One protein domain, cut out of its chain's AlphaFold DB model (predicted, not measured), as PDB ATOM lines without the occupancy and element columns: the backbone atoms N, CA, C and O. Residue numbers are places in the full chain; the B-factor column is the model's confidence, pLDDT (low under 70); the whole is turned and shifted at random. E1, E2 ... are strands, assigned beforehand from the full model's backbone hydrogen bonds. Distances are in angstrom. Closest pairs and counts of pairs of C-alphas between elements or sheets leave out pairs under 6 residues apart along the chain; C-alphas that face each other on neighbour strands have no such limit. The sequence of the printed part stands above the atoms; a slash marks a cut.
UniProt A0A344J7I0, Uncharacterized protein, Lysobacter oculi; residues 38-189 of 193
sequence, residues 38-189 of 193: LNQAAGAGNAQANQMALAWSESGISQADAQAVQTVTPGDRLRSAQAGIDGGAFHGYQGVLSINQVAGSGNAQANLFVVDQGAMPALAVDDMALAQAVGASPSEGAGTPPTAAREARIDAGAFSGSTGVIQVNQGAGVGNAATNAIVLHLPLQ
ATOM      1  N   LEU A  38      89.661 -86.254 -49.179       89.88
ATOM      2  CA  LEU A  38      89.804 -86.364 -47.718       89.88
ATOM      3  C   LEU A  38      89.830 -84.995 -47.013       89.88
ATOM      4  O   LEU A  38      90.889 -84.428 -46.759       89.88
ATOM      5  N   ASN A  39      88.668 -84.447 -46.669       91.38
ATOM      6  CA  ASN A  39      88.582 -83.257 -45.814       91.38
ATOM      7  C   ASN A  39      88.699 -83.677 -44.323       91.38
ATOM      8  O   ASN A  39      88.080 -84.660 -43.926       91.38
ATOM      9  N   GLN A  40      89.475 -82.965 -43.495       90.50
ATOM     10  CA  GLN A  40      89.763 -83.313 -42.083       90.50
ATOM     11  C   GLN A  40      89.999 -82.028 -41.264       90.50
ATOM     12  O   GLN A  40      91.128 -81.562 -41.236       90.50
ATOM     13  N   ALA A  41      88.965 -81.403 -40.680       86.12
ATOM     14  CA  ALA A  41      88.886 -79.932 -40.686       86.12
ATOM     15  C   ALA A  41      88.652 -79.134 -39.372       86.12
ATOM     16  O   ALA A  41      87.952 -79.553 -38.456       86.12
ATOM     17  N   ALA A  42      89.155 -77.897 -39.421       82.31
ATOM     18  CA  ALA A  42      88.786 -76.582 -38.866       82.31
ATOM     19  C   ALA A  42      89.767 -75.564 -39.557       82.31
ATOM     20  O   ALA A  42      90.693 -76.030 -40.185       82.31
ATOM     21  N   GLY A  43      89.689 -74.231 -39.543       64.94
ATOM     22  CA  GLY A  43      90.698 -73.305 -40.132       64.94
ATOM     23  C   GLY A  43      90.466 -71.797 -39.908       64.94
ATOM     24  O   GLY A  43      89.320 -71.414 -39.880       64.94
ATOM     25  N   ALA A  44      91.480 -70.922 -39.734       77.94
ATOM     26  CA  ALA A  44      91.294 -69.533 -39.233       77.94
ATOM     27  C   ALA A  44      90.633 -68.516 -40.191       77.94
ATOM     28  O   ALA A  44      90.663 -67.314 -39.927       77.94
ATOM     29  N   GLY A  45      90.034 -68.991 -41.285       67.56
ATOM     30  CA  GLY A  45      89.342 -68.174 -42.285       67.56
ATOM     31  C   GLY A  45      89.705 -68.486 -43.744       67.56
ATOM     32  O   GLY A  45      89.384 -67.724 -44.643       67.56
ATOM     33  N   ASN A  46      90.411 -69.580 -44.002       73.75
ATOM     34  CA  ASN A  46      90.830 -70.069 -45.315       73.75
ATOM     35  C   ASN A  46      89.612 -70.407 -46.224       73.75
ATOM     36  O   ASN A  46      88.472 -70.415 -45.776       73.75
ATOM     37  N   ALA A  47      89.829 -70.732 -47.505       79.88
ATOM     38  CA  ALA A  47      88.752 -71.008 -48.476       79.88
ATOM     39  C   ALA A  47      89.112 -72.149 -49.457       79.88
ATOM     40  O   ALA A  47      89.203 -71.993 -50.665       79.88
ATOM     41  N   GLN A  48      89.440 -73.303 -48.893       80.75
ATOM     42  CA  GLN A  48      90.428 -74.268 -49.400       80.75
ATOM     43  C   GLN A  48      89.943 -75.185 -50.537       80.75
ATOM     44  O   GLN A  48      89.401 -76.249 -50.248       80.75
ATOM     45  N   ALA A  49      90.143 -74.821 -51.806       82.88
ATOM     46  CA  ALA A  49      89.404 -75.385 -52.939       82.88
ATOM     47  C   ALA A  49      90.182 -76.295 -53.937       82.88
ATOM     48  O   ALA A  49      90.848 -75.793 -54.837       82.88
ATOM     49  N   ASN A  50      90.057 -77.634 -53.876       86.25
ATOM     50  CA  ASN A  50      90.702 -78.542 -54.858       86.25
ATOM     51  C   ASN A  50      89.898 -78.771 -56.154       86.25
ATOM     52  O   ASN A  50      89.200 -79.784 -56.281       86.25
ATOM     53  N   GLN A  51      90.015 -77.882 -57.136       80.62
ATOM     54  CA  GLN A  51      89.269 -77.983 -58.401       80.62
ATOM     55  C   GLN A  51      90.118 -78.581 -59.550       80.62
ATOM     56  O   GLN A  51      91.331 -78.398 -59.562       80.62
ATOM     57  N   MET A  52      89.543 -79.375 -60.463       83.31
ATOM     58  CA  MET A  52      90.247 -80.143 -61.512       83.31
ATOM     59  C   MET A  52      89.375 -80.292 -62.764       83.31
ATOM     60  O   MET A  52      88.575 -81.211 -62.817       83.31
ATOM     61  N   ALA A  53      89.515 -79.463 -63.796       78.00
ATOM     62  CA  ALA A  53      88.813 -79.721 -65.059       78.00
ATOM     63  C   ALA A  53      89.487 -80.832 -65.913       78.00
ATOM     64  O   ALA A  53      90.678 -81.094 -65.748       78.00
ATOM     65  N   LEU A  54      88.750 -81.466 -66.837       78.44
ATOM     66  CA  LEU A  54      89.233 -82.374 -67.895       78.44
ATOM     67  C   LEU A  54      88.353 -82.262 -69.157       78.44
ATOM     68  O   LEU A  54      87.436 -83.057 -69.354       78.44
ATOM     69  N   ALA A  55      88.634 -81.291 -70.024       75.69
ATOM     70  CA  ALA A  55      87.960 -81.198 -71.319       75.69
ATOM     71  C   ALA A  55      88.529 -82.197 -72.364       75.69
ATOM     72  O   ALA A  55      89.727 -82.488 -72.349       75.69
ATOM     73  N   TRP A  56      87.703 -82.698 -73.290       74.94
ATOM     74  CA  TRP A  56      88.057 -83.575 -74.416       74.94
ATOM     75  C   TRP A  56      87.058 -83.422 -75.590       74.94
ATOM     76  O   TRP A  56      85.972 -82.872 -75.456       74.94
ATOM     77  N   SER A  57      87.404 -83.895 -76.786       72.38
ATOM     78  CA  SER A  57      86.512 -83.940 -77.948       72.38
ATOM     79  C   SER A  57      87.067 -84.911 -78.989       72.38
ATOM     80  O   SER A  57      88.283 -85.018 -79.149       72.38
ATOM     81  N   GLU A  58      86.181 -85.583 -79.725       72.69
ATOM     82  CA  GLU A  58      86.548 -86.303 -80.956       72.69
ATOM     83  C   GLU A  58      86.412 -85.396 -82.195       72.69
ATOM     84  O   GLU A  58      87.169 -85.535 -83.154       72.69
ATOM     85  N   SER A  59      85.491 -84.423 -82.161       66.25
ATOM     86  CA  SER A  59      85.364 -83.330 -83.135       66.25
ATOM     87  C   SER A  59      84.409 -82.252 -82.606       66.25
ATOM     88  O   SER A  59      83.342 -82.599 -82.107       66.25
ATOM     89  N   GLY A  60      84.748 -80.963 -82.742       64.06
ATOM     90  CA  GLY A  60      83.890 -79.837 -82.340       64.06
ATOM     91  C   GLY A  60      84.508 -78.943 -81.260       64.06
ATOM     92  O   GLY A  60      85.728 -78.800 -81.198       64.06
ATOM     93  N   ILE A  61      83.660 -78.311 -80.439       63.09
ATOM     94  CA  ILE A  61      84.056 -77.493 -79.279       63.09
ATOM     95  C   ILE A  61      83.523 -78.152 -77.992       63.09
ATOM     96  O   ILE A  61      82.529 -78.883 -78.015       63.09
ATOM     97  N   SER A  62      84.241 -77.921 -76.894       65.19
ATOM     98  CA  SER A  62      84.096 -78.515 -75.562       65.19
ATOM     99  C   SER A  62      84.524 -77.466 -74.522       65.19
ATOM    100  O   SER A  62      85.514 -76.767 -74.761       65.19
ATOM    101  N   GLN A  63      83.789 -77.309 -73.413       68.69
ATOM    102  CA  GLN A  63      84.083 -76.320 -72.365       68.69
ATOM    103  C   GLN A  63      83.588 -76.771 -70.975       68.69
ATOM    104  O   GLN A  63      82.424 -76.605 -70.615       68.69
ATOM    105  N   ALA A  64      84.519 -77.254 -70.153       64.50
ATOM    106  CA  ALA A  64      84.319 -77.482 -68.722       64.50
ATOM    107  C   ALA A  64      84.761 -76.252 -67.912       64.50
ATOM    108  O   ALA A  64      85.904 -75.821 -68.063       64.50
ATOM    109  N   ASP A  65      83.906 -75.753 -67.012       62.56
ATOM    110  CA  ASP A  65      84.253 -74.708 -66.039       62.56
ATOM    111  C   ASP A  65      84.055 -75.154 -64.575       62.56
ATOM    112  O   ASP A  65      83.192 -75.978 -64.272       62.56
ATOM    113  N   ALA A  66      84.880 -74.620 -63.669       57.69
ATOM    114  CA  ALA A  66      84.934 -74.979 -62.254       57.69
ATOM    115  C   ALA A  66      85.052 -73.723 -61.371       57.69
ATOM    116  O   ALA A  66      86.108 -73.093 -61.322       57.69
ATOM    117  N   GLN A  67      83.985 -73.387 -60.637       58.25
ATOM    118  CA  GLN A  67      83.959 -72.260 -59.697       58.25
ATOM    119  C   GLN A  67      83.474 -72.690 -58.320       58.25
ATOM    120  O   GLN A  67      82.456 -73.356 -58.183       58.25
ATOM    121  N   ALA A  68      84.103 -72.178 -57.269       58.06
ATOM    122  CA  ALA A  68      83.407 -72.023 -56.000       58.06
ATOM    123  C   ALA A  68      83.829 -70.696 -55.381       58.06
ATOM    124  O   ALA A  68      85.008 -70.491 -55.105       58.06
ATOM    125  N   VAL A  69      82.853 -69.828 -55.124       58.47
ATOM    126  CA  VAL A  69      82.977 -68.808 -54.076       58.47
ATOM    127  C   VAL A  69      82.903 -69.512 -52.725       58.47
ATOM    128  O   VAL A  69      82.316 -70.585 -52.621       58.47
ATOM    129  N   GLN A  70      83.500 -68.926 -51.696       59.56
ATOM    130  CA  GLN A  70      83.293 -69.294 -50.302       59.56
ATOM    131  C   GLN A  70      83.041 -68.011 -49.516       59.56
ATOM    132  O   GLN A  70      83.483 -66.928 -49.910       59.56
ATOM    133  N   THR A  71      82.403 -68.115 -48.358       58.16
ATOM    134  CA  THR A  71      82.490 -67.053 -47.351       58.16
ATOM    135  C   THR A  71      82.871 -67.650 -46.007       58.16
ATOM    136  O   THR A  71      82.829 -68.860 -45.789       58.16
ATOM    137  N   VAL A  72      83.371 -66.772 -45.156       57.81
ATOM    138  CA  VAL A  72      84.367 -67.053 -44.132       57.81
ATOM    139  C   VAL A  72      84.045 -66.163 -42.957       57.81
ATOM    140  O   VAL A  72      83.770 -64.977 -43.148       57.81
ATOM    141  N   THR A  73      84.120 -66.711 -41.751       56.94
ATOM    142  CA  THR A  73      83.711 -65.961 -40.570       56.94
ATOM    143  C   THR A  73      84.423 -66.473 -39.316       56.94
ATOM    144  O   THR A  73      84.153 -67.601 -38.902       56.94
ATOM    145  N   PRO A  74      85.383 -65.703 -38.752       54.66
ATOM    146  CA  PRO A  74      86.261 -66.209 -37.706       54.66
ATOM    147  C   PRO A  74      85.634 -66.429 -36.327       54.66
ATOM    148  O   PRO A  74      84.821 -65.631 -35.863       54.66
ATOM    149  N   GLY A  75      86.117 -67.485 -35.662       61.38
ATOM    150  CA  GLY A  75      85.786 -67.896 -34.288       61.38
ATOM    151  C   GLY A  75      86.960 -67.796 -33.293       61.38
ATOM    152  O   GLY A  75      87.974 -67.154 -33.568       61.38
ATOM    153  N   ASP A  76      86.820 -68.496 -32.160       60.94
ATOM    154  CA  ASP A  76      87.644 -68.403 -30.939       60.94
ATOM    155  C   ASP A  76      89.174 -68.332 -31.168       60.94
ATOM    156  O   ASP A  76      89.798 -69.096 -31.917       60.94
ATOM    157  N   ARG A  77      89.791 -67.374 -30.471       58.78
ATOM    158  CA  ARG A  77      91.201 -66.984 -30.583       58.78
ATOM    159  C   ARG A  77      92.147 -67.680 -29.603       58.78
ATOM    160  O   ARG A  77      93.351 -67.649 -29.852       58.78
ATOM    161  N   LEU A  78      91.676 -68.297 -28.519       63.84
ATOM    162  CA  LEU A  78      92.510 -68.646 -27.352       63.84
ATOM    163  C   LEU A  78      93.331 -69.947 -27.483       63.84
ATOM    164  O   LEU A  78      94.090 -70.287 -26.571       63.84
ATOM    165  N   ARG A  79      93.197 -70.674 -28.597       71.44
ATOM    166  CA  ARG A  79      93.589 -72.091 -28.711       71.44
ATOM    167  C   ARG A  79      94.813 -72.377 -29.585       71.44
ATOM    168  O   ARG A  79      95.077 -71.692 -30.572       71.44
ATOM    169  N   SER A  80      95.553 -73.413 -29.197       79.25
ATOM    170  CA  SER A  80      96.640 -74.046 -29.944       79.25
ATOM    171  C   SER A  80      96.076 -74.968 -31.032       79.25
ATOM    172  O   SER A  80      94.881 -75.238 -31.058       79.25
ATOM    173  N   ALA A  81      96.921 -75.487 -31.928       87.12
ATOM    174  CA  ALA A  81      96.534 -76.488 -32.927       87.12
ATOM    175  C   ALA A  81      97.702 -77.201 -33.624       87.12
ATOM    176  O   ALA A  81      98.832 -76.733 -33.524       87.12
ATOM    177  N   GLN A  82      97.430 -78.296 -34.349       90.44
ATOM    178  CA  GLN A  82      98.379 -78.932 -35.286       90.44
ATOM    179  C   GLN A  82      97.679 -79.696 -36.436       90.44
ATOM    180  O   GLN A  82      97.059 -80.717 -36.166       90.44
ATOM    181  N   ALA A  83      97.825 -79.332 -37.711       93.06
ATOM    182  CA  ALA A  83      97.567 -80.255 -38.831       93.06
ATOM    183  C   ALA A  83      98.832 -81.060 -39.207       93.06
ATOM    184  O   ALA A  83      99.940 -80.676 -38.833       93.06
ATOM    185  N   GLY A  84      98.703 -82.173 -39.934       94.81
ATOM    186  CA  GLY A  84      99.854 -82.996 -40.341       94.81
ATOM    187  C   GLY A  84      99.533 -84.148 -41.296       94.81
ATOM    188  O   GLY A  84      98.504 -84.779 -41.125       94.81
ATOM    189  N   ILE A  85     100.388 -84.481 -42.265       96.50
ATOM    190  CA  ILE A  85     100.253 -85.699 -43.094       96.50
ATOM    191  C   ILE A  85     101.554 -86.503 -43.013       96.50
ATOM    192  O   ILE A  85     102.537 -86.094 -43.621       96.50
ATOM    193  N   ASP A  86     101.574 -87.621 -42.287       96.19
ATOM    194  CA  ASP A  86     102.834 -88.313 -41.957       96.19
ATOM    195  C   ASP A  86     103.480 -89.098 -43.118       96.19
ATOM    196  O   ASP A  86     102.896 -89.349 -44.178       96.19
ATOM    197  N   GLY A  87     104.730 -89.512 -42.893       94.81
ATOM    198  CA  GLY A  87     105.554 -90.216 -43.867       94.81
ATOM    199  C   GLY A  87     104.980 -91.580 -44.251       94.81
ATOM    200  O   GLY A  87     104.898 -92.494 -43.432       94.81
ATOM    201  N   GLY A  88     104.624 -91.717 -45.528       93.19
ATOM    202  CA  GLY A  88     103.973 -92.898 -46.092       93.19
ATOM    203  C   GLY A  88     102.477 -92.725 -46.367       93.19
ATOM    204  O   GLY A  88     101.928 -93.507 -47.142       93.19
ATOM    205  N   ALA A  89     101.834 -91.675 -45.834       95.19
ATOM    206  CA  ALA A  89     100.378 -91.511 -45.801       95.19
ATOM    207  C   ALA A  89      99.639 -91.909 -47.087       95.19
ATOM    208  O   ALA A  89      98.633 -92.597 -47.007       95.19
ATOM    209  N   PHE A  90     100.140 -91.540 -48.261       97.50
ATOM    210  CA  PHE A  90      99.606 -91.895 -49.579       97.50
ATOM    211  C   PHE A  90     100.714 -92.384 -50.521       97.50
ATOM    212  O   PHE A  90     100.652 -92.152 -51.727       97.50
ATOM    213  N   HIS A  91     101.757 -93.027 -49.985       95.94
ATOM    214  CA  HIS A  91     102.873 -93.601 -50.746       95.94
ATOM    215  C   HIS A  91     102.352 -94.525 -51.857       95.94
ATOM    216  O   HIS A  91     101.807 -95.583 -51.563       95.94
ATOM    217  N   GLY A  92     102.548 -94.195 -53.132       96.19
ATOM    218  CA  GLY A  92     102.132 -95.053 -54.247       96.19
ATOM    219  C   GLY A  92     100.660 -94.928 -54.637       96.19
ATOM    220  O   GLY A  92     100.165 -95.766 -55.381       96.19
ATOM    221  N   TYR A  93      99.962 -93.908 -54.134       97.31
ATOM    222  CA  TYR A  93      98.596 -93.577 -54.529       97.31
ATOM    223  C   TYR A  93      98.500 -93.269 -56.035       97.31
ATOM    224  O   TYR A  93      99.253 -92.442 -56.531       97.31
ATOM    225  N   GLN A  94      97.559 -93.862 -56.764       97.31
ATOM    226  CA  GLN A  94      97.410 -93.693 -58.213       97.31
ATOM    227  C   GLN A  94      96.052 -93.091 -58.596       97.31
ATOM    228  O   GLN A  94      95.032 -93.351 -57.962       97.31
ATOM    229  N   GLY A  95      96.000 -92.324 -59.682       93.12
ATOM    230  CA  GLY A  95      94.784 -91.605 -60.065       93.12
ATOM    231  C   GLY A  95      94.663 -90.282 -59.308       93.12
ATOM    232  O   GLY A  95      95.619 -89.532 -59.278       93.12
ATOM    233  N   VAL A  96      93.500 -89.925 -58.769       94.69
ATOM    234  CA  VAL A  96      93.105 -88.542 -58.466       94.69
ATOM    235  C   VAL A  96      92.769 -88.326 -56.977       94.69
ATOM    236  O   VAL A  96      91.677 -88.675 -56.562       94.69
ATOM    237  N   LEU A  97      93.619 -87.694 -56.164       96.62
ATOM    238  CA  LEU A  97      93.392 -87.449 -54.718       96.62
ATOM    239  C   LEU A  97      92.998 -85.988 -54.411       96.62
ATOM    240  O   LEU A  97      93.394 -85.086 -55.138       96.62
ATOM    241  N   SER A  98      92.197 -85.708 -53.372       96.12
ATOM    242  CA  SER A  98      91.733 -84.341 -53.018       96.12
ATOM    243  C   SER A  98      91.493 -84.092 -51.509       96.12
ATOM    244  O   SER A  98      90.369 -84.233 -51.030       96.12
ATOM    245  N   ILE A  99      92.524 -83.721 -50.740       96.00
ATOM    246  CA  ILE A  99      92.573 -83.751 -49.257       96.00
ATOM    247  C   ILE A  99      92.402 -82.363 -48.592       96.00
ATOM    248  O   ILE A  99      93.379 -81.632 -48.536       96.00
ATOM    249  N   ASN A 100      91.279 -81.974 -47.974       93.75
ATOM    250  CA  ASN A 100      91.225 -80.708 -47.200       93.75
ATOM    251  C   ASN A 100      91.459 -80.866 -45.685       93.75
ATOM    252  O   ASN A 100      90.531 -80.700 -44.889       93.75
ATOM    253  N   GLN A 101      92.681 -81.191 -45.267       94.06
ATOM    254  CA  GLN A 101      93.021 -81.356 -43.849       94.06
ATOM    255  C   GLN A 101      93.425 -80.056 -43.157       94.06
ATOM    256  O   GLN A 101      94.500 -79.556 -43.415       94.06
ATOM    257  N   VAL A 102      92.721 -79.576 -42.147       89.38
ATOM    258  CA  VAL A 102      93.017 -78.303 -41.486       89.38
ATOM    259  C   VAL A 102      92.543 -78.339 -40.021       89.38
ATOM    260  O   VAL A 102      91.671 -79.126 -39.676       89.38
ATOM    261  N   ALA A 103      93.100 -77.506 -39.145       89.12
ATOM    262  CA  ALA A 103      92.412 -76.986 -37.957       89.12
ATOM    263  C   ALA A 103      92.351 -75.435 -38.055       89.12
ATOM    264  O   ALA A 103      93.077 -74.883 -38.861       89.12
ATOM    265  N   GLY A 104      91.522 -74.678 -37.326       76.88
ATOM    266  CA  GLY A 104      91.511 -73.178 -37.297       76.88
ATOM    267  C   GLY A 104      90.138 -72.529 -37.110       76.88
ATOM    268  O   GLY A 104      89.130 -73.203 -37.180       76.88
ATOM    269  N   SER A 105      90.101 -71.232 -36.837       76.50
ATOM    270  CA  SER A 105      88.884 -70.496 -36.479       76.50
ATOM    271  C   SER A 105      88.168 -69.731 -37.629       76.50
ATOM    272  O   SER A 105      88.364 -68.523 -37.696       76.50
ATOM    273  N   GLY A 106      87.352 -70.363 -38.507       73.06
ATOM    274  CA  GLY A 106      86.546 -69.709 -39.579       73.06
ATOM    275  C   GLY A 106      86.513 -70.123 -41.096       73.06
ATOM    276  O   GLY A 106      85.913 -69.352 -41.848       73.06
ATOM    277  N   ASN A 107      87.100 -71.211 -41.636       78.62
ATOM    278  CA  ASN A 107      87.261 -71.448 -43.111       78.62
ATOM    279  C   ASN A 107      86.063 -71.945 -43.956       78.62
ATOM    280  O   ASN A 107      85.380 -72.865 -43.546       78.62
ATOM    281  N   ALA A 108      86.072 -71.611 -45.259       81.00
ATOM    282  CA  ALA A 108      85.772 -72.444 -46.456       81.00
ATOM    283  C   ALA A 108      86.666 -73.714 -46.738       81.00
ATOM    284  O   ALA A 108      87.877 -73.671 -46.521       81.00
ATOM    285  N   GLN A 109      86.170 -74.783 -47.401       86.25
ATOM    286  CA  GLN A 109      86.993 -75.830 -48.092       86.25
ATOM    287  C   GLN A 109      86.306 -76.568 -49.277       86.25
ATOM    288  O   GLN A 109      85.380 -77.328 -49.023       86.25
ATOM    289  N   ALA A 110      86.767 -76.460 -50.536       84.62
ATOM    290  CA  ALA A 110      85.941 -76.641 -51.742       84.62
ATOM    291  C   ALA A 110      86.485 -77.414 -53.003       84.62
ATOM    292  O   ALA A 110      87.003 -76.814 -53.943       84.62
ATOM    293  N   ASN A 111      86.332 -78.743 -53.104       86.62
ATOM    294  CA  ASN A 111      87.007 -79.589 -54.127       86.62
ATOM    295  C   ASN A 111      86.196 -79.957 -55.402       86.62
ATOM    296  O   ASN A 111      85.441 -80.930 -55.343       86.62
ATOM    297  N   LEU A 112      86.365 -79.270 -56.553       83.75
ATOM    298  CA  LEU A 112      85.514 -79.440 -57.758       83.75
ATOM    299  C   LEU A 112      86.149 -80.072 -59.042       83.75
ATOM    300  O   LEU A 112      86.919 -79.404 -59.718       83.75
ATOM    301  N   PHE A 113      85.819 -81.301 -59.481       86.81
ATOM    302  CA  PHE A 113      86.451 -81.973 -60.663       86.81
ATOM    303  C   PHE A 113      85.556 -81.982 -61.931       86.81
ATOM    304  O   PHE A 113      84.576 -82.709 -61.970       86.81
ATOM    305  N   VAL A 114      85.868 -81.225 -62.989       81.69
ATOM    306  CA  VAL A 114      84.930 -80.855 -64.073       81.69
ATOM    307  C   VAL A 114      85.317 -81.394 -65.474       81.69
ATOM    308  O   VAL A 114      86.189 -80.842 -66.130       81.69
ATOM    309  N   VAL A 115      84.691 -82.461 -65.978       81.06
ATOM    310  CA  VAL A 115      85.129 -83.229 -67.170       81.06
ATOM    311  C   VAL A 115      84.238 -83.007 -68.410       81.06
ATOM    312  O   VAL A 115      83.281 -83.743 -68.581       81.06
ATOM    313  N   ASP A 116      84.496 -82.050 -69.302       77.62
ATOM    314  CA  ASP A 116      83.692 -81.889 -70.540       77.62
ATOM    315  C   ASP A 116      84.273 -82.696 -71.704       77.62
ATOM    316  O   ASP A 116      85.241 -82.265 -72.303       77.62
ATOM    317  N   GLN A 117      83.677 -83.813 -72.111       74.62
ATOM    318  CA  GLN A 117      83.810 -84.252 -73.500       74.62
ATOM    319  C   GLN A 117      82.728 -83.541 -74.342       74.62
ATOM    320  O   GLN A 117      81.548 -83.624 -74.015       74.62
ATOM    321  N   GLY A 118      83.086 -82.871 -75.439       64.12
ATOM    322  CA  GLY A 118      82.151 -82.016 -76.193       64.12
ATOM    323  C   GLY A 118      82.250 -82.160 -77.712       64.12
ATOM    324  O   GLY A 118      83.205 -82.744 -78.224       64.12
ATOM    325  N   ALA A 119      81.242 -81.666 -78.446       59.19
ATOM    326  CA  ALA A 119      81.199 -81.763 -79.915       59.19
ATOM    327  C   ALA A 119      80.369 -80.689 -80.660       59.19
ATOM    328  O   ALA A 119      80.129 -80.825 -81.858       59.19
ATOM    329  N   MET A 120      79.902 -79.626 -79.998       53.56
ATOM    330  CA  MET A 120      78.929 -78.673 -80.574       53.56
ATOM    331  C   MET A 120      79.387 -77.214 -80.401       53.56
ATOM    332  O   MET A 120      80.209 -76.944 -79.528       53.56
ATOM    333  N   PRO A 121      78.930 -76.265 -81.247       47.62
ATOM    334  CA  PRO A 121      79.399 -74.881 -81.201       47.62
ATOM    335  C   PRO A 121      79.045 -74.210 -79.869       47.62
ATOM    336  O   PRO A 121      77.950 -74.404 -79.346       47.62
ATOM    337  N   ALA A 122      79.980 -73.410 -79.348       50.44
ATOM    338  CA  ALA A 122      79.928 -72.857 -78.000       50.44
ATOM    339  C   ALA A 122      78.678 -71.994 -77.739       50.44
ATOM    340  O   ALA A 122      78.619 -70.817 -78.099       50.44
ATOM    341  N   LEU A 123      77.710 -72.580 -77.037       44.66
ATOM    342  CA  LEU A 123      76.819 -71.852 -76.145       44.66
ATOM    343  C   LEU A 123      77.490 -71.863 -74.774       44.66
ATOM    344  O   LEU A 123      77.706 -72.937 -74.215       44.66
ATOM    345  N   ALA A 124      77.862 -70.687 -74.270       49.47
ATOM    346  CA  ALA A 124      78.499 -70.572 -72.965       49.47
ATOM    347  C   ALA A 124      77.582 -71.153 -71.878       49.47
ATOM    348  O   ALA A 124      76.408 -70.781 -71.782       49.47
ATOM    349  N   VAL A 125      78.125 -72.067 -71.076       47.62
ATOM    350  CA  VAL A 125      77.516 -72.467 -69.803       47.62
ATOM    351  C   VAL A 125      77.547 -71.241 -68.884       47.62
ATOM    352  O   VAL A 125      78.488 -70.454 -68.945       47.62
ATOM    353  N   ASP A 126      76.503 -71.019 -68.086       49.31
ATOM    354  CA  ASP A 126      76.425 -69.827 -67.235       49.31
ATOM    355  C   ASP A 126      77.337 -69.970 -66.004       49.31
ATOM    356  O   ASP A 126      76.939 -70.525 -64.973       49.31
ATOM    357  N   ASP A 127      78.561 -69.446 -66.130       50.66
ATOM    358  CA  ASP A 127      79.621 -69.433 -65.111       50.66
ATOM    359  C   ASP A 127      79.137 -68.899 -63.734       50.66
ATOM    360  O   ASP A 127      79.711 -69.210 -62.685       50.66
ATOM    361  N   MET A 128      78.042 -68.121 -63.693       41.41
ATOM    362  CA  MET A 128      77.482 -67.566 -62.452       41.41
ATOM    363  C   MET A 128      76.778 -68.598 -61.559       41.41
ATOM    364  O   MET A 128      76.690 -68.381 -60.348       41.41
ATOM    365  N   ALA A 129      76.286 -69.713 -62.109       47.34
ATOM    366  CA  ALA A 129      75.568 -70.733 -61.331       47.34
ATOM    367  C   ALA A 129      76.486 -71.530 -60.384       47.34
ATOM    368  O   ALA A 129      76.023 -72.135 -59.416       47.34
ATOM    369  N   LEU A 130      77.788 -71.530 -60.672       53.16
ATOM    370  CA  LEU A 130      78.798 -72.342 -60.006       53.16
ATOM    371  C   LEU A 130      79.510 -71.534 -58.895       53.16
ATOM    372  O   LEU A 130      79.794 -72.034 -57.805       53.16
ATOM    373  N   ALA A 131      79.691 -70.228 -59.109       49.62
ATOM    374  CA  ALA A 131      80.409 -69.307 -58.229       49.62
ATOM    375  C   ALA A 131      79.608 -68.802 -56.996       49.62
ATOM    376  O   ALA A 131      79.652 -67.613 -56.688       49.62
ATOM    377  N   GLN A 132      78.881 -69.664 -56.265       46.09
ATOM    378  CA  GLN A 132      78.055 -69.252 -55.105       46.09
ATOM    379  C   GLN A 132      77.992 -70.269 -53.939       46.09
ATOM    380  O   GLN A 132      76.910 -70.718 -53.557       46.09
ATOM    381  N   ALA A 133      79.116 -70.580 -53.278       49.72
ATOM    382  CA  ALA A 133      79.045 -71.092 -51.899       49.72
ATOM    383  C   ALA A 133      79.065 -69.917 -50.910       49.72
ATOM    384  O   ALA A 133      80.110 -69.461 -50.443       49.72
ATOM    385  N   VAL A 134      77.875 -69.405 -50.597       44.19
ATOM    386  CA  VAL A 134      77.696 -68.409 -49.537       44.19
ATOM    387  C   VAL A 134      78.035 -69.047 -48.189       44.19
ATOM    388  O   VAL A 134      77.429 -70.041 -47.792       44.19
ATOM    389  N   GLY A 135      78.983 -68.452 -47.471       50.62
ATOM    390  CA  GLY A 135      79.235 -68.740 -46.061       50.62
ATOM    391  C   GLY A 135      78.627 -67.681 -45.135       50.62
ATOM    392  O   GLY A 135      78.463 -66.519 -45.503       50.62
ATOM    393  N   ALA A 136      78.303 -68.098 -43.917       42.81
ATOM    394  CA  ALA A 136      77.797 -67.293 -42.804       42.81
ATOM    395  C   ALA A 136      77.890 -68.182 -41.546       42.81
ATOM    396  O   ALA A 136      77.659 -69.384 -41.662       42.81
ATOM    397  N   SER A 137      78.204 -67.750 -40.321       47.38
ATOM    398  CA  SER A 137      78.664 -66.470 -39.733       47.38
ATOM    399  C   SER A 137      79.524 -66.821 -38.479       47.38
ATOM    400  O   SER A 137      79.651 -68.022 -38.224       47.38
ATOM    401  N   PRO A 138      80.063 -65.915 -37.613       46.38
ATOM    402  CA  PRO A 138      80.263 -64.449 -37.631       46.38
ATOM    403  C   PRO A 138      81.772 -64.056 -37.616       46.38
ATOM    404  O   PRO A 138      82.623 -64.926 -37.651       46.38
ATOM    405  N   SER A 139      82.155 -62.773 -37.528       45.81
ATOM    406  CA  SER A 139      83.583 -62.381 -37.449       45.81
ATOM    407  C   SER A 139      84.025 -61.936 -36.050       45.81
ATOM    408  O   SER A 139      83.529 -60.927 -35.545       45.81
ATOM    409  N   GLU A 140      84.981 -62.639 -35.425       52.00
ATOM    410  CA  GLU A 140      85.609 -62.179 -34.179       52.00
ATOM    411  C   GLU A 140      86.411 -60.881 -34.359       52.00
ATOM    412  O   GLU A 140      87.466 -60.854 -35.000       52.00
ATOM    413  N   GLY A 141      85.949 -59.815 -33.697       44.09
ATOM    414  CA  GLY A 141      86.623 -58.516 -33.627       44.09
ATOM    415  C   GLY A 141      87.955 -58.528 -32.860       44.09
ATOM    416  O   GLY A 141      88.398 -59.545 -32.331       44.09
ATOM    417  N   ALA A 142      88.623 -57.372 -32.811       38.53
ATOM    418  CA  ALA A 142      89.996 -57.225 -32.318       38.53
ATOM    419  C   ALA A 142      90.158 -57.453 -30.795       38.53
ATOM    420  O   ALA A 142      90.213 -56.507 -30.012       38.53
ATOM    421  N   GLY A 143      90.273 -58.721 -30.392       52.00
ATOM    422  CA  GLY A 143      90.656 -59.158 -29.046       52.00
ATOM    423  C   GLY A 143      92.121 -59.602 -28.914       52.00
ATOM    424  O   GLY A 143      92.816 -59.800 -29.913       52.00
ATOM    425  N   THR A 144      92.535 -59.770 -27.653       48.72
ATOM    426  CA  THR A 144      93.830 -60.222 -27.092       48.72
ATOM    427  C   THR A 144      94.621 -61.237 -27.943       48.72
ATOM    428  O   THR A 144      94.006 -62.098 -28.577       48.72
ATOM    429  N   PRO A 145      95.977 -61.212 -27.922       46.16
ATOM    430  CA  PRO A 145      96.802 -62.232 -28.573       46.16
ATOM    431  C   PRO A 145      96.411 -63.672 -28.189       46.16
ATOM    432  O   PRO A 145      96.089 -63.915 -27.023       46.16
ATOM    433  N   PRO A 146      96.484 -64.636 -29.128       54.53
ATOM    434  CA  PRO A 146      96.266 -66.047 -28.834       54.53
ATOM    435  C   PRO A 146      97.154 -66.541 -27.698       54.53
ATOM    436  O   PRO A 146      98.372 -66.380 -27.732       54.53
ATOM    437  N   THR A 147      96.553 -67.215 -26.724       56.25
ATOM    438  CA  THR A 147      97.283 -67.805 -25.600       56.25
ATOM    439  C   THR A 147      98.121 -69.031 -25.972       56.25
ATOM    440  O   THR A 147      98.839 -69.513 -25.104       56.25
ATOM    441  N   ALA A 148      98.033 -69.561 -27.202       64.19
ATOM    442  CA  ALA A 148      98.470 -70.925 -27.506       64.19
ATOM    443  C   ALA A 148      98.874 -71.190 -28.987       64.19
ATOM    444  O   ALA A 148      98.427 -70.508 -29.909       64.19
ATOM    445  N   ALA A 149      99.754 -72.184 -29.207       74.50
ATOM    446  CA  ALA A 149     100.545 -72.420 -30.434       74.50
ATOM    447  C   ALA A 149      99.892 -73.294 -31.537       74.50
ATOM    448  O   ALA A 149      99.359 -74.360 -31.238       74.50
ATOM    449  N   ARG A 150      99.989 -72.894 -32.819       81.06
ATOM    450  CA  ARG A 150      99.302 -73.520 -33.978       81.06
ATOM    451  C   ARG A 150     100.280 -73.927 -35.107       81.06
ATOM    452  O   ARG A 150     101.124 -73.117 -35.470       81.06
ATOM    453  N   GLU A 151     100.159 -75.134 -35.675       82.44
ATOM    454  CA  GLU A 151     101.136 -75.764 -36.606       82.44
ATOM    455  C   GLU A 151     100.449 -76.514 -37.774       82.44
ATOM    456  O   GLU A 151      99.389 -77.083 -37.573       82.44
ATOM    457  N   ALA A 152     101.014 -76.588 -38.983       88.62
ATOM    458  CA  ALA A 152     100.554 -77.518 -40.031       88.62
ATOM    459  C   ALA A 152     101.753 -78.125 -40.779       88.62
ATOM    460  O   ALA A 152     102.711 -77.397 -41.045       88.62
ATOM    461  N   ARG A 153     101.717 -79.422 -41.127       91.38
ATOM    462  CA  ARG A 153     102.829 -80.107 -41.826       91.38
ATOM    463  C   ARG A 153     102.391 -81.172 -42.846       91.38
ATOM    464  O   ARG A 153     101.255 -81.644 -42.848       91.38
ATOM    465  N   ILE A 154     103.347 -81.604 -43.665       94.19
ATOM    466  CA  ILE A 154     103.320 -82.823 -44.486       94.19
ATOM    467  C   ILE A 154     104.741 -83.402 -44.436       94.19
ATOM    468  O   ILE A 154     105.705 -82.682 -44.696       94.19
ATOM    469  N   ASP A 155     104.877 -84.676 -44.087       95.19
ATOM    470  CA  ASP A 155     106.151 -85.331 -43.800       95.19
ATOM    471  C   ASP A 155     106.761 -86.008 -45.046       95.19
ATOM    472  O   ASP A 155     106.111 -86.262 -46.067       95.19
ATOM    473  N   ALA A 156     108.049 -86.351 -44.960       87.31
ATOM    474  CA  ALA A 156     108.776 -87.000 -46.047       87.31
ATOM    475  C   ALA A 156     108.188 -88.384 -46.392       87.31
ATOM    476  O   ALA A 156     108.024 -89.242 -45.530       87.31
ATOM    477  N   GLY A 157     107.897 -88.614 -47.675       90.50
ATOM    478  CA  GLY A 157     107.297 -89.866 -48.154       90.50
ATOM    479  C   GLY A 157     105.768 -89.920 -48.079       90.50
ATOM    480  O   GLY A 157     105.184 -90.907 -48.516       90.50
ATOM    481  N   ALA A 158     105.091 -88.864 -47.606       94.25
ATOM    482  CA  ALA A 158     103.625 -88.777 -47.560       94.25
ATOM    483  C   ALA A 158     102.910 -89.066 -48.900       94.25
ATOM    484  O   ALA A 158     101.738 -89.413 -48.887       94.25
ATOM    485  N   PHE A 159     103.594 -88.959 -50.047       96.31
ATOM    486  CA  PHE A 159     103.063 -89.265 -51.389       96.31
ATOM    487  C   PHE A 159     104.114 -89.940 -52.306       96.31
ATOM    488  O   PHE A 159     104.094 -89.773 -53.524       96.31
ATOM    489  N   SER A 160     105.110 -90.643 -51.753       94.75
ATOM    490  CA  SER A 160     106.213 -91.191 -52.566       94.75
ATOM    491  C   SER A 160     105.777 -92.384 -53.420       94.75
ATOM    492  O   SER A 160     105.264 -93.359 -52.884       94.75
ATOM    493  N   GLY A 161     106.024 -92.328 -54.733       95.38
ATOM    494  CA  GLY A 161     105.645 -93.373 -55.701       95.38
ATOM    495  C   GLY A 161     104.269 -93.176 -56.353       95.38
ATOM    496  O   GLY A 161     103.849 -94.014 -57.147       95.38
ATOM    497  N   SER A 162     103.565 -92.099 -56.006       95.62
ATOM    498  CA  SER A 162     102.192 -91.826 -56.437       95.62
ATOM    499  C   SER A 162     102.086 -91.340 -57.892       95.62
ATOM    500  O   SER A 162     103.016 -90.727 -58.416       95.62
ATOM    501  N   THR A 163     100.954 -91.599 -58.554       93.31
ATOM    502  CA  THR A 163     100.687 -91.271 -59.969       93.31
ATOM    503  C   THR A 163      99.303 -90.636 -60.159       93.31
ATOM    504  O   THR A 163      98.432 -90.753 -59.303       93.31
ATOM    505  N   GLY A 164      99.078 -89.973 -61.298       92.12
ATOM    506  CA  GLY A 164      97.836 -89.245 -61.587       92.12
ATOM    507  C   GLY A 164      97.823 -87.821 -61.007       92.12
ATOM    508  O   GLY A 164      98.833 -87.127 -61.063       92.12
ATOM    509  N   VAL A 165      96.677 -87.363 -60.503       88.56
ATOM    510  CA  VAL A 165      96.453 -86.022 -59.940       88.56
ATOM    511  C   VAL A 165      96.361 -86.093 -58.414       88.56
ATOM    512  O   VAL A 165      95.747 -86.995 -57.861       88.56
ATOM    513  N   ILE A 166      96.901 -85.112 -57.696       94.38
ATOM    514  CA  ILE A 166      96.695 -84.973 -56.248       94.38
ATOM    515  C   ILE A 166      96.414 -83.504 -55.936       94.38
ATOM    516  O   ILE A 166      97.023 -82.609 -56.514       94.38
ATOM    517  N   GLN A 167      95.473 -83.262 -55.031       91.44
ATOM    518  CA  GLN A 167      94.999 -81.947 -54.615       91.44
ATOM    519  C   GLN A 167      94.902 -81.927 -53.066       91.44
ATOM    520  O   GLN A 167      94.553 -82.956 -52.484       91.44
ATOM    521  N   VAL A 168      95.236 -80.825 -52.367       91.25
ATOM    522  CA  VAL A 168      95.286 -80.739 -50.880       91.25
ATOM    523  C   VAL A 168      94.998 -79.312 -50.341       91.25
ATOM    524  O   VAL A 168      95.638 -78.380 -50.805       91.25
ATOM    525  N   ASN A 169      94.098 -79.153 -49.346       83.94
ATOM    526  CA  ASN A 169      93.635 -77.946 -48.601       83.94
ATOM    527  C   ASN A 169      93.936 -77.839 -47.061       83.94
ATOM    528  O   ASN A 169      93.081 -78.310 -46.312       83.94
ATOM    529  N   GLN A 170      95.021 -77.206 -46.534       88.81
ATOM    530  CA  GLN A 170      95.488 -77.374 -45.103       88.81
ATOM    531  C   GLN A 170      95.673 -76.118 -44.139       88.81
ATOM    532  O   GLN A 170      95.524 -75.006 -44.639       88.81
ATOM    533  N   GLY A 171      95.858 -76.230 -42.775       82.12
ATOM    534  CA  GLY A 171      95.969 -75.112 -41.727       82.12
ATOM    535  C   GLY A 171      95.777 -75.454 -40.181       82.12
ATOM    536  O   GLY A 171      95.697 -76.643 -39.900       82.12
ATOM    537  N   ALA A 172      95.688 -74.510 -39.176       84.00
ATOM    538  CA  ALA A 172      95.558 -74.796 -37.671       84.00
ATOM    539  C   ALA A 172      94.621 -73.911 -36.670       84.00
ATOM    540  O   ALA A 172      94.683 -72.685 -36.749       84.00
ATOM    541  N   GLY A 173      93.800 -74.477 -35.694       73.62
ATOM    542  CA  GLY A 173      92.837 -73.878 -34.631       73.62
ATOM    543  C   GLY A 173      91.281 -74.318 -34.544       73.62
ATOM    544  O   GLY A 173      91.006 -75.503 -34.726       73.62
ATOM    545  N   VAL A 174      90.253 -73.414 -34.387       69.12
ATOM    546  CA  VAL A 174      88.789 -73.645 -33.982       69.12
ATOM    547  C   VAL A 174      87.528 -73.524 -34.979       69.12
ATOM    548  O   VAL A 174      86.812 -72.521 -34.955       69.12
ATOM    549  N   GLY A 175      87.082 -74.538 -35.760       68.88
ATOM    550  CA  GLY A 175      85.768 -74.577 -36.518       68.88
ATOM    551  C   GLY A 175      85.625 -73.920 -37.940       68.88
ATOM    552  O   GLY A 175      86.396 -73.027 -38.260       68.88
ATOM    553  N   ASN A 176      84.661 -74.360 -38.807       73.81
ATOM    554  CA  ASN A 176      84.648 -74.200 -40.308       73.81
ATOM    555  C   ASN A 176      83.306 -74.396 -41.113       73.81
ATOM    556  O   ASN A 176      82.316 -74.862 -40.563       73.81
ATOM    557  N   ALA A 177      83.354 -74.184 -42.450       73.12
ATOM    558  CA  ALA A 177      82.445 -74.504 -43.590       73.12
ATOM    559  C   ALA A 177      83.168 -75.247 -44.790       73.12
ATOM    560  O   ALA A 177      84.373 -75.478 -44.704       73.12
ATOM    561  N   ALA A 178      82.493 -75.635 -45.913       75.00
ATOM    562  CA  ALA A 178      83.056 -76.431 -47.064       75.00
ATOM    563  C   ALA A 178      82.268 -76.383 -48.435       75.00
ATOM    564  O   ALA A 178      81.163 -75.848 -48.456       75.00
ATOM    565  N   THR A 179      82.788 -76.928 -49.575       71.94
ATOM    566  CA  THR A 179      82.157 -76.982 -50.947       71.94
ATOM    567  C   THR A 179      82.796 -77.956 -52.016       71.94
ATOM    568  O   THR A 179      83.428 -77.497 -52.961       71.94
ATOM    569  N   ASN A 180      82.682 -79.297 -51.963       74.81
ATOM    570  CA  ASN A 180      83.307 -80.222 -52.968       74.81
ATOM    571  C   ASN A 180      82.324 -80.728 -54.083       74.81
ATOM    572  O   ASN A 180      81.334 -81.347 -53.705       74.81
ATOM    573  N   ALA A 181      82.572 -80.584 -55.409       74.31
ATOM    574  CA  ALA A 181      81.642 -81.028 -56.494       74.31
ATOM    575  C   ALA A 181      82.242 -81.343 -57.901       74.31
ATOM    576  O   ALA A 181      82.884 -80.520 -58.537       74.31
ATOM    577  N   ILE A 182      81.968 -82.529 -58.451       77.50
ATOM    578  CA  ILE A 182      82.496 -83.029 -59.743       77.50
ATOM    579  C   ILE A 182      81.460 -82.784 -60.875       77.50
ATOM    580  O   ILE A 182      80.286 -83.058 -60.644       77.50
ATOM    581  N   VAL A 183      81.840 -82.284 -62.066       73.94
ATOM    582  CA  VAL A 183      80.914 -81.784 -63.127       73.94
ATOM    583  C   VAL A 183      81.320 -82.253 -64.540       73.94
ATOM    584  O   VAL A 183      82.205 -81.683 -65.157       73.94
ATOM    585  N   LEU A 184      80.699 -83.304 -65.078       73.69
ATOM    586  CA  LEU A 184      81.120 -83.985 -66.320       73.69
ATOM    587  C   LEU A 184      80.109 -83.754 -67.469       73.69
ATOM    588  O   LEU A 184      78.938 -84.094 -67.312       73.69
ATOM    589  N   HIS A 185      80.540 -83.183 -68.604       72.00
ATOM    590  CA  HIS A 185      79.752 -83.016 -69.844       72.00
ATOM    591  C   HIS A 185      80.170 -84.079 -70.886       72.00
ATOM    592  O   HIS A 185      81.311 -84.526 -70.860       72.00
ATOM    593  N   LEU A 186      79.290 -84.511 -71.798       70.69
ATOM    594  CA  LEU A 186      79.601 -85.530 -72.826       70.69
ATOM    595  C   LEU A 186      78.971 -85.165 -74.190       70.69
ATOM    596  O   LEU A 186      77.910 -84.530 -74.209       70.69
ATOM    597  N   PRO A 187      79.553 -85.574 -75.340       68.25
ATOM    598  CA  PRO A 187      79.026 -85.226 -76.652       68.25
ATOM    599  C   PRO A 187      77.758 -86.031 -76.955       68.25
ATOM    600  O   PRO A 187      77.687 -87.236 -76.701       68.25
ATOM    601  N   LEU A 188      76.759 -85.382 -77.557       62.53
ATOM    602  CA  LEU A 188      75.554 -86.067 -78.022       62.53
ATOM    603  C   LEU A 188      75.888 -86.943 -79.234       62.53
ATOM    604  O   LEU A 188      75.990 -86.457 -80.360       62.53
ATOM    605  N   GLN A 189      76.049 -88.245 -79.001       59.53
ATOM    606  CA  GLN A 189      76.286 -89.218 -80.060       59.53
ATOM    607  C   GLN A 189      75.031 -89.332 -80.942       59.53
ATOM    608  O   GLN A 189      73.994 -89.843 -80.519       59.53
TER     609      GLN A 189
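What this domain is: This is residues 38 to 189 of the 193 residues of an uncharacterized protein of Lysobacter oculi (UniProt A0A344J7I0). With little regular structure, this is a thin, flat slab in which the chain folds back and forth in long unnamed runs, with two small parallel strand pairs, E2 with E4 and E3 with E5. The 152 printed residues hold no named helix and five strands, E1 to E5 in order, with 23 residues: all strand. It is loose, radius of gyration of the C-alphas 18.7 A, spanning 61 by 39 by 14 A.

Where its parts are: Pass residues 38 to 79 and find C-alpha 80 at (96.640, -74.046, -29.944), where E1, residues 80 to 85, begins its 17.9 A. Next come E2, 94 to 99, 14.2 A; E3, 113 to 116; E4, 165 to 168; and E5, 183 to 185, ending at (79.752, -83.016, -69.844).

How they stand to each other: E2 and E4 are parallel at 14 degrees, N 97 to O 165 being 2.8 A. E3 and E5 are parallel at 8 degrees, N 115 to O 183 being 2.7 A. E1 pairs with no named strand, but its residues 81 to 82 pair with 150 to 151, parallel.

The domain as a whole: The printed part has no cut. The E3 to E4 link is long, 48 residues. Look for pLDDT under 70 in 58 residues, among them 59 to 78 and 118 to 148.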